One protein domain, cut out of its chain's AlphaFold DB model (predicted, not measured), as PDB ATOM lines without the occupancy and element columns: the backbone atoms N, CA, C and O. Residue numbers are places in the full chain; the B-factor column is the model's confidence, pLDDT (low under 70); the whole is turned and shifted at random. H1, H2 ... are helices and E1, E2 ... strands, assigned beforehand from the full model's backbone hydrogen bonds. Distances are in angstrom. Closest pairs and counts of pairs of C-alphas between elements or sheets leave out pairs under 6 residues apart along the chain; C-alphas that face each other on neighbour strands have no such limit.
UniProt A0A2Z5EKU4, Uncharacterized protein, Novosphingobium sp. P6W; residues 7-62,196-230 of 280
ATOM      1  N   GLY A   7      84.174 202.239 205.149       62.75
ATOM      2  CA  GLY A   7      83.957 201.421 206.354       62.75
ATOM      3  C   GLY A   7      84.313 199.931 206.207       62.75
ATOM      4  O   GLY A   7      84.385 199.202 207.198       62.75
ATOM      5  N   ARG A   8      84.567 199.447 204.982       72.06
ATOM      6  CA  ARG A   8      85.079 198.084 204.764       72.06
ATOM      7  C   ARG A   8      86.513 197.906 205.262       72.06
ATOM      8  O   ARG A   8      86.849 196.806 205.697       72.06
ATOM      9  N   PHE A   9      87.325 198.960 205.210       78.69
ATOM     10  CA  PHE A   9      88.712 198.924 205.665       78.69
ATOM     11  C   PHE A   9      88.788 198.994 207.186       78.69
ATOM     12  O   PHE A   9      89.510 198.202 207.770       78.69
ATOM     13  N   GLU A  10      87.915 199.767 207.837       75.25
ATOM     14  CA  GLU A  10      87.803 199.778 209.305       75.25
ATOM     15  C   GLU A  10      87.441 198.398 209.882       75.25
ATOM     16  O   GLU A  10      88.007 197.943 210.878       75.25
ATOM     17  N   LEU A  11      86.491 197.688 209.255       74.75
ATOM     18  CA  LEU A  11      86.189 196.305 209.634       74.75
ATOM     19  C   LEU A  11      87.376 195.377 209.342       74.75
ATOM     20  O   LEU A  11      87.644 194.459 210.121       74.75
ATOM     21  N   GLY A  12      88.067 195.613 208.228       77.56
ATOM     22  CA  GLY A  12      89.281 194.906 207.845       77.56
ATOM     23  C   GLY A  12      90.385 195.036 208.895       77.56
ATOM     24  O   GLY A  12      90.881 194.011 209.356       77.56
ATOM     25  N   ASP A  13      90.696 196.255 209.332       79.00
ATOM     26  CA  ASP A  13      91.692 196.555 210.365       79.00
ATOM     27  C   ASP A  13      91.372 195.800 211.655       79.00
ATOM     28  O   ASP A  13      92.192 195.027 212.150       79.00
ATOM     29  N   ARG A  14      90.128 195.901 212.141       77.12
ATOM     30  CA  ARG A  14      89.693 195.201 213.362       77.12
ATOM     31  C   ARG A  14      89.837 193.683 213.260       77.12
ATOM     32  O   ARG A  14      90.187 193.025 214.242       77.12
ATOM     33  N   LEU A  15      89.532 193.109 212.096       78.75
ATOM     34  CA  LEU A  15      89.689 191.675 211.862       78.75
ATOM     35  C   LEU A  15      91.170 191.289 211.816       78.75
ATOM     36  O   LEU A  15      91.556 190.301 212.437       78.75
ATOM     37  N   LEU A  16      92.001 192.060 211.121       79.62
ATOM     38  CA  LEU A  16      93.431 191.789 210.991       79.62
ATOM     39  C   LEU A  16      94.167 191.929 212.327       79.62
ATOM     40  O   LEU A  16      94.982 191.065 212.651       79.62
ATOM     41  N   GLU A  17      93.825 192.931 213.137       77.75
ATOM     42  CA  GLU A  17      94.351 193.115 214.493       77.75
ATOM     43  C   GLU A  17      93.992 191.943 215.412       77.75
ATOM     44  O   GLU A  17      94.858 191.395 216.103       77.75
ATOM     45  N   ALA A  18      92.724 191.520 215.398       76.75
ATOM     46  CA  ALA A  18      92.254 190.410 216.220       76.75
ATOM     47  C   ALA A  18      92.872 189.069 215.793       76.75
ATOM     48  O   ALA A  18      93.169 188.217 216.632       76.75
ATOM     49  N   LEU A  19      93.058 188.874 214.485       77.19
ATOM     50  CA  LEU A  19      93.487 187.604 213.907       77.19
ATOM     51  C   LEU A  19      94.999 187.502 213.699       77.19
ATOM     52  O   LEU A  19      95.470 186.394 213.467       77.19
ATOM     53  N   ARG A  20      95.764 188.600 213.767       78.06
ATOM     54  CA  ARG A  20      97.225 188.621 213.543       78.06
ATOM     55  C   ARG A  20      97.641 187.771 212.336       78.06
ATOM     56  O   ARG A  20      98.446 186.850 212.454       78.06
ATOM     57  N   SER A  21      96.998 188.020 211.200       77.50
ATOM     58  CA  SER A  21      97.143 187.175 210.011       77.50
ATOM     59  C   SER A  21      98.511 187.380 209.353       77.50
ATOM     60  O   SER A  21      98.936 188.514 209.171       77.50
ATOM     61  N   ASP A  22      99.168 186.294 208.932       74.44
ATOM     62  CA  ASP A  22     100.423 186.357 208.160       74.44
ATOM     63  C   ASP A  22     100.177 186.649 206.661       74.44
ATOM     64  O   ASP A  22     101.088 187.023 205.918       74.44
ATOM     65  N   GLY A  23      98.936 186.471 206.203       81.94
ATOM     66  CA  GLY A  23      98.514 186.740 204.835       81.94
ATOM     67  C   GLY A  23      97.018 186.519 204.620       81.94
ATOM     68  O   GLY A  23      96.322 185.961 205.472       81.94
ATOM     69  N   VAL A  24      96.521 186.964 203.465       87.00
ATOM     70  CA  VAL A  24      95.088 187.031 203.151       87.00
ATOM     71  C   VAL A  24      94.773 186.339 201.826       87.00
ATOM     72  O   VAL A  24      95.433 186.536 200.807       87.00
ATOM     73  N   PHE A  25      93.710 185.541 201.824       87.69
ATOM     74  CA  PHE A  25      93.117 184.988 200.612       87.69
ATOM     75  C   PHE A  25      92.091 185.948 200.030       87.69
ATOM     76  O   PHE A  25      91.110 186.277 200.697       87.69
ATOM     77  N   VAL A  26      92.274 186.335 198.769       86.88
ATOM     78  CA  VAL A  26      91.406 187.315 198.110       86.88
ATOM     79  C   VAL A  26      90.731 186.665 196.894       86.88
ATOM     80  O   VAL A  26      91.369 186.493 195.848       86.88
ATOM     81  N   PRO A  27      89.467 186.216 197.019       84.25
ATOM     82  CA  PRO A  27      88.707 185.637 195.916       84.25
ATOM     83  C   PRO A  27      88.034 186.717 195.047       84.25
ATOM     84  O   PRO A  27      87.855 187.844 195.503       84.25
ATOM     85  N   PRO A  28      87.565 186.384 193.834       80.19
ATOM     86  CA  PRO A  28      86.765 187.308 193.033       80.19
ATOM     87  C   PRO A  28      85.441 187.700 193.718       80.19
ATOM     88  O   PRO A  28      84.852 186.862 194.409       80.19
ATOM     89  N   PRO A  29      84.925 188.924 193.483       75.94
ATOM     90  CA  PRO A  29      85.532 189.983 192.664       75.94
ATOM     91  C   PRO A  29      86.642 190.762 193.390       75.94
ATOM     92  O   PRO A  29      87.375 191.499 192.745       75.94
ATOM     93  N   LEU A  30      86.805 190.569 194.705       83.56
ATOM     94  CA  LEU A  30      87.780 191.297 195.532       83.56
ATOM     95  C   LEU A  30      89.226 191.120 195.050       83.56
ATOM     96  O   LEU A  30      90.075 191.959 195.310       83.56
ATOM     97  N   SER A  31      89.518 190.032 194.332       84.75
ATOM     98  CA  SER A  31      90.825 189.790 193.718       84.75
ATOM     99  C   SER A  31      91.245 190.875 192.734       84.75
ATOM    100  O   SER A  31      92.436 190.961 192.454       84.75
ATOM    101  N   ASP A  32      90.310 191.661 192.203       83.81
ATOM    102  CA  ASP A  32      90.546 192.749 191.248       83.81
ATOM    103  C   ASP A  32      90.143 194.121 191.813       83.81
ATOM    104  O   ASP A  32      90.129 195.116 191.098       83.81
ATOM    105  N   ASP A  33      89.852 194.184 193.113       85.56
ATOM    106  CA  ASP A  33      89.641 195.426 193.848       85.56
ATOM    107  C   ASP A  33      91.006 196.020 194.214       85.56
ATOM    108  O   ASP A  33      91.649 195.581 195.169       85.56
ATOM    109  N   LEU A  34      91.495 196.948 193.387       87.38
ATOM    110  CA  LEU A  34      92.846 197.495 193.527       87.38
ATOM    111  C   LEU A  34      93.022 198.268 194.834       87.38
ATOM    112  O   LEU A  34      94.032 198.066 195.494       87.38
ATOM    113  N   ASP A  35      92.008 199.014 195.272       88.38
ATOM    114  CA  ASP A  35      92.048 199.729 196.552       88.38
ATOM    115  C   ASP A  35      92.249 198.757 197.725       88.38
ATOM    116  O   ASP A  35      93.018 199.021 198.646       88.38
ATOM    117  N   LEU A  36      91.581 197.596 197.693       86.62
ATOM    118  CA  LEU A  36      91.782 196.548 198.696       86.62
ATOM    119  C   LEU A  36      93.178 195.929 198.617       86.62
ATOM    120  O   LEU A  36      93.777 195.629 199.650       86.62
ATOM    121  N   VAL A  37      93.675 195.679 197.407       88.69
ATOM    122  CA  VAL A  37      95.001 195.090 197.198       88.69
ATOM    123  C   VAL A  37      96.098 196.036 197.682       88.69
ATOM    124  O   VAL A  37      97.026 195.574 198.350       88.69
ATOM    125  N   ASP A  38      95.966 197.327 197.394       88.44
ATOM    126  CA  ASP A  38      96.910 198.363 197.800       88.44
ATOM    127  C   ASP A  38      96.871 198.559 199.320       88.44
ATOM    128  O   ASP A  38      97.911 198.467 199.965       88.44
ATOM    129  N   TRP A  39      95.682 198.644 199.926       88.06
ATOM    130  CA  TRP A  39      95.541 198.714 201.386       88.06
ATOM    131  C   TRP A  39      96.163 197.503 202.108       88.06
ATOM    132  O   TRP A  39      96.880 197.662 203.096       88.06
ATOM    133  N   LEU A  40      95.971 196.276 201.601       86.75
ATOM    134  CA  LEU A  40      96.641 195.089 202.156       86.75
ATOM    135  C   LEU A  40      98.169 195.168 202.015       86.75
ATOM    136  O   LEU A  40      98.892 194.715 202.906       86.75
ATOM    137  N   SER A  41      98.657 195.727 200.905       86.44
ATOM    138  CA  SER A  41     100.084 195.932 200.658       86.44
ATOM    139  C   SER A  41     100.682 196.966 201.617       86.44
ATOM    140  O   SER A  41     101.760 196.723 202.160       86.44
ATOM    141  N   ASP A  42      99.973 198.065 201.879       87.06
ATOM    142  CA  ASP A  42     100.384 199.119 202.816       87.06
ATOM    143  C   ASP A  42     100.478 198.600 204.257       87.06
ATOM    144  O   ASP A  42     101.384 198.971 205.005       87.06
ATOM    145  N   LEU A  43      99.611 197.651 204.626       83.94
ATOM    146  CA  LEU A  43      99.683 196.920 205.896       83.94
ATOM    147  C   LEU A  43     100.805 195.864 205.942       83.94
ATOM    148  O   LEU A  43     100.972 195.172 206.950       83.94
ATOM    149  N   GLY A  44     101.573 195.696 204.861       83.19
ATOM    150  CA  GLY A  44     102.640 194.699 204.751       83.19
ATOM    151  C   GLY A  44     102.135 193.255 204.667       83.19
ATOM    152  O   GLY A  44     102.909 192.314 204.879       83.19
ATOM    153  N   LEU A  45     100.848 193.053 204.367       83.94
ATOM    154  CA  LEU A  45     100.235 191.733 204.290       83.94
ATOM    155  C   LEU A  45     100.386 191.133 202.899       83.94
ATOM    156  O   LEU A  45     100.074 191.730 201.869       83.94
ATOM    157  N   ARG A  46     100.802 189.869 202.864       83.88
ATOM    158  CA  ARG A  46     100.832 189.099 201.622       83.88
ATOM    159  C   ARG A  46      99.418 188.680 201.264       83.88
ATOM    160  O   ARG A  46      98.712 188.123 202.101       83.88
ATOM    161  N   CYS A  47      99.027 188.861 200.010       87.88
ATOM    162  CA  CYS A  47      97.742 188.374 199.529       87.88
ATOM    163  C   CYS A  47      97.904 187.346 198.403       87.88
ATOM    164  O   CYS A  47      98.740 187.495 197.511       87.88
ATOM    165  N   ALA A  48      97.105 186.278 198.454       89.00
ATOM    166  CA  ALA A  48      96.963 185.303 197.379       89.00
ATOM    167  C   ALA A  48      95.653 185.597 196.644       89.00
ATOM    168  O   ALA A  48      94.559 185.428 197.191       89.00
ATOM    169  N   ARG A  49      95.770 186.067 195.402       88.81
ATOM    170  CA  ARG A  49      94.664 186.578 194.587       88.81
ATOM    171  C   ARG A  49      94.197 185.504 193.617       88.81
ATOM    172  O   ARG A  49      94.916 185.130 192.688       88.81
ATOM    173  N   ILE A  50      92.994 184.987 193.837       84.19
ATOM    174  CA  ILE A  50      92.431 183.900 193.031       84.19
ATOM    175  C   ILE A  50      91.781 184.475 191.782       84.19
ATOM    176  O   ILE A  50      90.917 185.330 191.894       84.19
ATOM    177  N   ALA A  51      92.122 183.927 190.614       77.88
ATOM    178  CA  ALA A  51      91.470 184.255 189.346       77.88
ATOM    179  C   ALA A  51      91.465 185.756 188.991       77.88
ATOM    180  O   ALA A  51      90.511 186.223 188.367       77.88
ATOM    181  N   ARG A  52      92.519 186.485 189.393       78.00
ATOM    182  CA  ARG A  52      92.687 187.906 189.065       78.00
ATOM    183  C   ARG A  52      92.761 188.132 187.554       78.00
ATOM    184  O   ARG A  52      93.326 187.305 186.831       78.00
ATOM    185  N   SER A  53      92.276 189.280 187.110       72.62
ATOM    186  CA  SER A  53      92.537 189.848 185.786       72.62
ATOM    187  C   SER A  53      93.531 190.993 185.820       72.62
ATOM    188  O   SER A  53      94.321 191.122 184.888       72.62
ATOM    189  N   GLU A  54      93.554 191.766 186.902       75.62
ATOM    190  CA  GLU A  54      94.406 192.948 187.000       75.62
ATOM    191  C   GLU A  54      95.813 192.597 187.475       75.62
ATOM    192  O   GLU A  54      96.007 191.778 188.383       75.62
ATOM    193  N   GLN A  55      96.825 193.217 186.872       79.38
ATOM    194  CA  GLN A  55      98.219 193.073 187.285       79.38
ATOM    195  C   GLN A  55      98.516 194.050 188.429       79.38
ATOM    196  O   GLN A  55      98.803 195.212 188.188       79.38
ATOM    197  N   ALA A  56      98.469 193.567 189.673       83.12
ATOM    198  CA  ALA A  56      98.809 194.357 190.864       83.12
ATOM    199  C   ALA A  56      99.512 193.484 191.920       83.12
ATOM    200  O   ALA A  56      99.816 192.317 191.637       83.12
ATOM    201  N   ALA A  57      99.759 194.030 193.114       83.19
ATOM    202  CA  ALA A  57     100.432 193.331 194.208       83.19
ATOM    203  C   ALA A  57      99.745 192.001 194.584       83.19
ATOM    204  O   ALA A  57      98.573 191.759 194.272       83.19
ATOM    205  N   GLY A  58     100.504 191.116 195.234       84.25
ATOM    206  CA  GLY A  58     100.048 189.788 195.643       84.25
ATOM    207  C   GLY A  58     100.372 188.656 194.665       84.25
ATOM    208  O   GLY A  58     100.717 188.847 193.499       84.25
ATOM    209  N   VAL A  59     100.257 187.427 195.164       85.56
ATOM    210  CA  VAL A  59     100.534 186.208 194.402       85.56
ATOM    211  C   VAL A  59      99.307 185.820 193.590       85.56
ATOM    212  O   VAL A  59      98.225 185.599 194.130       85.56
ATOM    213  N   ALA A  60      99.483 185.710 192.277       84.50
ATOM    214  CA  ALA A  60      98.430 185.289 191.368       84.50
ATOM    215  C   ALA A  60      98.184 183.780 191.480       84.50
ATOM    216  O   ALA A  60      99.093 182.982 191.247       84.50
ATOM    217  N   ILE A  61      96.943 183.388 191.759       83.69
ATOM    218  CA  ILE A  61      96.507 181.993 191.737       83.69
ATOM    219  C   ILE A  61      95.625 181.801 190.503       83.69
ATOM    220  O   ILE A  61      94.426 182.110 190.547       83.69
ATOM    221  N   PRO A  62      96.205 181.340 189.377       73.50
ATOM    222  CA  PRO A  62      95.486 181.258 188.119       73.50
ATOM    223  C   PRO A  62      94.361 180.232 188.200       73.50
ATOM    224  O   PRO A  62      94.458 179.188 188.853       73.50
ATOM    225  N   GLU A 196      91.626 171.248 196.553       75.00
ATOM    226  CA  GLU A 196      92.668 171.033 197.567       75.00
ATOM    227  C   GLU A 196      94.038 171.523 197.083       75.00
ATOM    228  O   GLU A 196      94.709 172.289 197.768       75.00
ATOM    229  N   GLN A 197      94.436 171.122 195.874       74.56
ATOM    230  CA  GLN A 197      95.721 171.518 195.299       74.56
ATOM    231  C   GLN A 197      95.780 173.028 195.067       74.56
ATOM    232  O   GLN A 197      96.810 173.650 195.300       74.56
ATOM    233  N   ARG A 198      94.656 173.633 194.662       75.06
ATOM    234  CA  ARG A 198      94.532 175.089 194.547       75.06
ATOM    235  C   ARG A 198      94.631 175.795 195.894       75.06
ATOM    236  O   ARG A 198      95.240 176.853 195.954       75.06
ATOM    237  N   GLY A 199      94.044 175.220 196.944       80.06
ATOM    238  CA  GLY A 199      94.183 175.717 198.309       80.06
ATOM    239  C   GLY A 199      95.650 175.748 198.721       80.06
ATOM    240  O   GLY A 199      96.150 176.805 199.077       80.06
ATOM    241  N   ARG A 200      96.369 174.632 198.547       79.94
ATOM    242  CA  ARG A 200      97.816 174.548 198.819       79.94
ATOM    243  C   ARG A 200      98.621 175.571 198.018       79.94
ATOM    244  O   ARG A 200      99.345 176.360 198.605       79.94
ATOM    245  N   ALA A 201      98.403 175.642 196.702       76.94
ATOM    246  CA  ALA A 201      99.097 176.590 195.826       76.94
ATOM    247  C   ALA A 201      98.903 178.060 196.239       76.94
ATOM    248  O   ALA A 201      99.737 178.904 195.929       76.94
ATOM    249  N   ALA A 202      97.798 178.359 196.915       81.56
ATOM    250  CA  ALA A 202      97.483 179.684 197.407       81.56
ATOM    251  C   ALA A 202      97.949 179.923 198.852       81.56
ATOM    252  O   ALA A 202      98.280 181.055 199.185       81.56
ATOM    253  N   THR A 203      98.045 178.880 199.683       82.38
ATOM    254  CA  THR A 203      98.562 178.973 201.058       82.38
ATOM    255  C   THR A 203     100.089 179.009 201.099       82.38
ATOM    256  O   THR A 203     100.659 179.810 201.835       82.38
ATOM    257  N   ASP A 204     100.765 178.173 200.308       81.56
ATOM    258  CA  ASP A 204     102.224 178.005 200.369       81.56
ATOM    259  C   ASP A 204     102.999 179.336 200.224       81.56
ATOM    260  O   ASP A 204     103.906 179.583 201.024       81.56
ATOM    261  N   PRO A 205     102.641 180.246 199.291       76.56
ATOM    262  CA  PRO A 205     103.310 181.542 199.154       76.56
ATOM    263  C   PRO A 205     103.058 182.499 200.330       76.56
ATOM    264  O   PRO A 205     103.852 183.411 200.571       76.56
ATOM    265  N   LEU A 206     101.948 182.313 201.051       79.12
ATOM    266  CA  LEU A 206     101.616 183.110 202.231       79.12
ATOM    267  C   LEU A 206     102.414 182.637 203.450       79.12
ATOM    268  O   LEU A 206     102.869 183.464 204.233       79.12
ATOM    269  N   CYS A 207     102.640 181.326 203.581       75.31
ATOM    270  CA  CYS A 207     103.345 180.744 204.724       75.31
ATOM    271  C   CYS A 207     104.879 180.772 204.605       75.31
ATOM    272  O   CYS A 207     105.556 180.883 205.625       75.31
ATOM    273  N   ASN A 208     105.453 180.681 203.398       66.12
ATOM    274  CA  ASN A 208     106.911 180.686 203.225       66.12
ATOM    275  C   ASN A 208     107.460 182.108 203.059       66.12
ATOM    276  O   ASN A 208     107.310 182.735 202.009       66.12
ATOM    277  N   ARG A 209     108.135 182.626 204.098       54.31
ATOM    278  CA  ARG A 209     108.786 183.948 204.068       54.31
ATOM    279  C   ARG A 209     109.939 184.034 203.066       54.31
ATOM    280  O   ARG A 209     110.075 185.085 202.439       54.31
ATOM    281  N   ASP A 210     110.629 182.921 202.833       46.59
ATOM    282  CA  ASP A 210     111.808 182.817 201.971       46.59
ATOM    283  C   ASP A 210     111.437 182.240 200.597       46.59
ATOM    284  O   ASP A 210     111.519 181.038 200.376       46.59
ATOM    285  N   GLY A 211     110.997 183.102 199.677       44.81
ATOM    286  CA  GLY A 211     110.946 182.821 198.237       44.81
ATOM    287  C   GLY A 211     110.025 181.679 197.788       44.81
ATOM    288  O   GLY A 211     110.311 180.492 197.938       44.81
ATOM    289  N   CYS A 212     108.948 182.027 197.083       40.34
ATOM    290  CA  CYS A 212     108.221 181.062 196.261       40.34
ATOM    291  C   CYS A 212     109.204 180.442 195.251       40.34
ATOM    292  O   CYS A 212     109.645 181.127 194.327       40.34
ATOM    293  N   SER A 213     109.603 179.174 195.429       39.41
ATOM    294  CA  SER A 213     110.465 178.527 194.438       39.41
ATOM    295  C   SER A 213     109.710 178.510 193.106       39.41
ATOM    296  O   SER A 213     108.611 177.952 193.002       39.41
ATOM    297  N   SER A 214     110.304 179.118 192.083       41.16
ATOM    298  CA  SER A 214     109.791 179.225 190.710       41.16
ATOM    299  C   SER A 214     109.362 177.879 190.098       41.16
ATOM    300  O   SER A 214     108.585 177.842 189.145       41.16
ATOM    301  N   SER A 215     109.794 176.759 190.688       37.41
ATOM    302  CA  SER A 215     109.426 175.400 190.293       37.41
ATOM    303  C   SER A 215     107.949 175.035 190.531       37.41
ATOM    304  O   SER A 215     107.418 174.168 189.830       37.41
ATOM    305  N   TRP A 216     107.256 175.679 191.482       39.12
ATOM    306  CA  TRP A 216     105.873 175.318 191.835       39.12
ATOM    307  C   TRP A 216     104.815 176.026 190.987       39.12
ATOM    308  O   TRP A 216     103.847 175.380 190.593       39.12
ATOM    309  N   CYS A 217     105.008 177.298 190.615       35.69
ATOM    310  CA  CYS A 217     104.112 177.996 189.681       35.69
ATOM    311  C   CYS A 217     104.012 177.259 188.330       35.69
ATOM    312  O   CYS A 217     102.923 177.146 187.766       35.69
ATOM    313  N   ALA A 218     105.121 176.669 187.864       34.34
ATOM    314  CA  ALA A 218     105.152 175.820 186.672       34.34
ATOM    315  C   ALA A 218     104.383 174.494 186.857       34.34
ATOM    316  O   ALA A 218     103.676 174.057 185.951       34.34
ATOM    317  N   LYS A 219     104.454 173.868 188.044       36.44
ATOM    318  CA  LYS A 219     103.681 172.653 188.368       36.44
ATOM    319  C   LYS A 219     102.188 172.936 188.547       36.44
ATOM    320  O   LYS A 219     101.374 172.151 188.077       36.44
ATOM    321  N   ALA A 220     101.820 174.066 189.155       35.25
ATOM    322  CA  ALA A 220     100.430 174.488 189.336       35.25
ATOM    323  C   ALA A 220      99.721 174.758 187.998       35.25
ATOM    324  O   ALA A 220      98.547 174.417 187.852       35.25
ATOM    325  N   ALA A 221     100.443 175.276 186.995       34.00
ATOM    326  CA  ALA A 221      99.942 175.395 185.624       34.00
ATOM    327  C   ALA A 221      99.640 174.026 184.973       34.00
ATOM    328  O   ALA A 221      98.753 173.936 184.123       34.00
ATOM    329  N   GLY A 222     100.333 172.963 185.407       31.73
ATOM    330  CA  GLY A 222     100.159 171.580 184.952       31.73
ATOM    331  C   GLY A 222      99.074 170.770 185.677       31.73
ATOM    332  O   GLY A 222      98.761 169.665 185.242       31.73
ATOM    333  N   LEU A 223      98.448 171.289 186.743       36.84
ATOM    334  CA  LEU A 223      97.395 170.593 187.509       36.84
ATOM    335  C   LEU A 223      96.008 170.693 186.839       36.84
ATOM    336  O   LEU A 223      94.992 170.962 187.483       36.84
ATOM    337  N   GLN A 224      95.952 170.479 185.523       46.44
ATOM    338  CA  GLN A 224      94.730 170.540 184.711       46.44
ATOM    339  C   GLN A 224      94.025 169.181 184.611       46.44
ATOM    340  O   GLN A 224      93.670 168.731 183.522       46.44
ATOM    341  N   GLN A 225      93.818 168.495 185.736       43.78
ATOM    342  CA  GLN A 225      93.056 167.249 185.719       43.78
ATOM    343  C   GLN A 225      91.560 167.552 185.856       43.78
ATOM    344  O   GLN A 225      91.075 167.926 186.925       43.78
ATOM    345  N   PHE A 226      90.831 167.399 184.752       46.59
ATOM    346  CA  PHE A 226      89.375 167.461 184.728       46.59
ATOM    347  C   PHE A 226      88.819 166.045 184.862       46.59
ATOM    348  O   PHE A 226      88.940 165.238 183.945       46.59
ATOM    349  N   ASP A 227      88.224 165.747 186.015       45.94
ATOM    350  CA  ASP A 227      87.494 164.496 186.225       45.94
ATOM    351  C   ASP A 227      86.011 164.715 185.894       45.94
ATOM    352  O   ASP A 227      85.388 165.669 186.390       45.94
ATOM    353  N   LEU A 228      85.477 163.874 185.009       44.44
ATOM    354  CA  LEU A 228      84.105 163.938 184.521       44.44
ATOM    355  C   LEU A 228      83.259 162.914 185.267       44.44
ATOM    356  O   LEU A 228      83.362 161.714 185.026       44.44
ATOM    357  N   ASN A 229      82.323 163.400 186.080       47.66
ATOM    358  CA  ASN A 229      81.208 162.571 186.518       47.66
ATOM    359  C   ASN A 229      80.086 162.683 185.483       47.66
ATOM    360  O   ASN A 229      79.335 163.658 185.460       47.66
ATOM    361  N   SER A 230      80.006 161.695 184.592       43.28
ATOM    362  CA  SER A 230      78.892 161.534 183.658       43.28
ATOM    363  C   SER A 230      77.759 160.747 184.320       43.28
ATOM    364  O   SER A 230      77.968 159.602 184.733       43.28
TER     365      SER A 230
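AT A GLANCE: This is residues 7 to 62 and 196 to 230 of the 280 residues of an uncharacterized protein of Novosphingobium sp. P6W (UniProt A0A2Z5EKU4). A small slab of three parallel strands, E1, E2 and E3, has H2 packed on one face and H3 on the other, while H1 lies off the sheet near H2. H4 folds back beside part of H3, off the sheet, and residues 224 to 230 stick out as a tail that holds E4. The printed part has 91 residues, with four named helices and four named strands in the order H1, E1, H2, E2, E3, H3, H4, E4. The class is mixed, helices and strands, and the sheet's order is E1, E2, E3. The whole is only just compact, close to loose, with a radius of gyration of the C-alphas of 14.5 A and spans of 45 by 34 by 25 A.

HOW THE PARTS SIT: H1, residues 7 to 19, is close to but not clearly touching H2, residues 34 to 42; their closest C-alphas, Phe 9 and Leu 36, are 8.0 A apart. E1, residues 23 to 26, is an edge strand parallel to E2, residues 46 to 50, with N 24 and O 46 within hydrogen-bond range at 2.8 A. E1, H2 and E2 form a strand-helix-strand unit, two parallel neighbour strands with a helix between them in the chain, and its crossover is right-handed. H2 is on the sheet at a height of 10.2 A, over E1 and E2. E2 is parallel to the other edge strand, E3, residues 59 to 61, with N 61 and O 49 at 2.8 A. H3, residues 196 to 207, is on the opposite face from H2, over E2 at a height of 9.1 A; the closest C-alphas of H3 and E2, Ala 202 and Ala 48, are 5.6 A apart. H3 and H4, residues 214 to 221, form a helical hairpin and only just touch, with 3 pairs of C-alphas within 8 A, made by residues 198 to 201 of H3 alone; the closest are Ala 201 and Ala 220, 7.0 A. They run opposite ways at a shallow tilt of 26 degrees. Every O i to N i+4 pair is within hydrogen-bond range in H1 and H2, against 6 of 8 in H3 and 3 of 4 in H4.

IN THESE COORDINATES: H1 begins at C-alpha 7, (83.957, 201.421, 206.354), and is 18.4 A long. E1 measures 9.8 A, H2 12.1 A, E2 13.1 A and E3 6.4 A. H3 begins at C-alpha 196, (92.668, 171.033, 197.567), and measures 16.1 A; H4 measures 11.7 A. E4, residues 227 to 229, measures 6.6 A, pairs with no named strand and ends at C-alpha 229, (81.208, 162.571, 186.518).

THE WHOLE: The C-alphas farthest apart, Asp 42 and Ser 230, are 47.3 A apart. Residues 63 to 195 are not printed, and C-alphas 62 and 196 are 14.2 A apart across the cut. Of the links printed whole, none is long. Mean pLDDT of the printed part is 71.2; residue 7 and residues 208 to 230 are under 70.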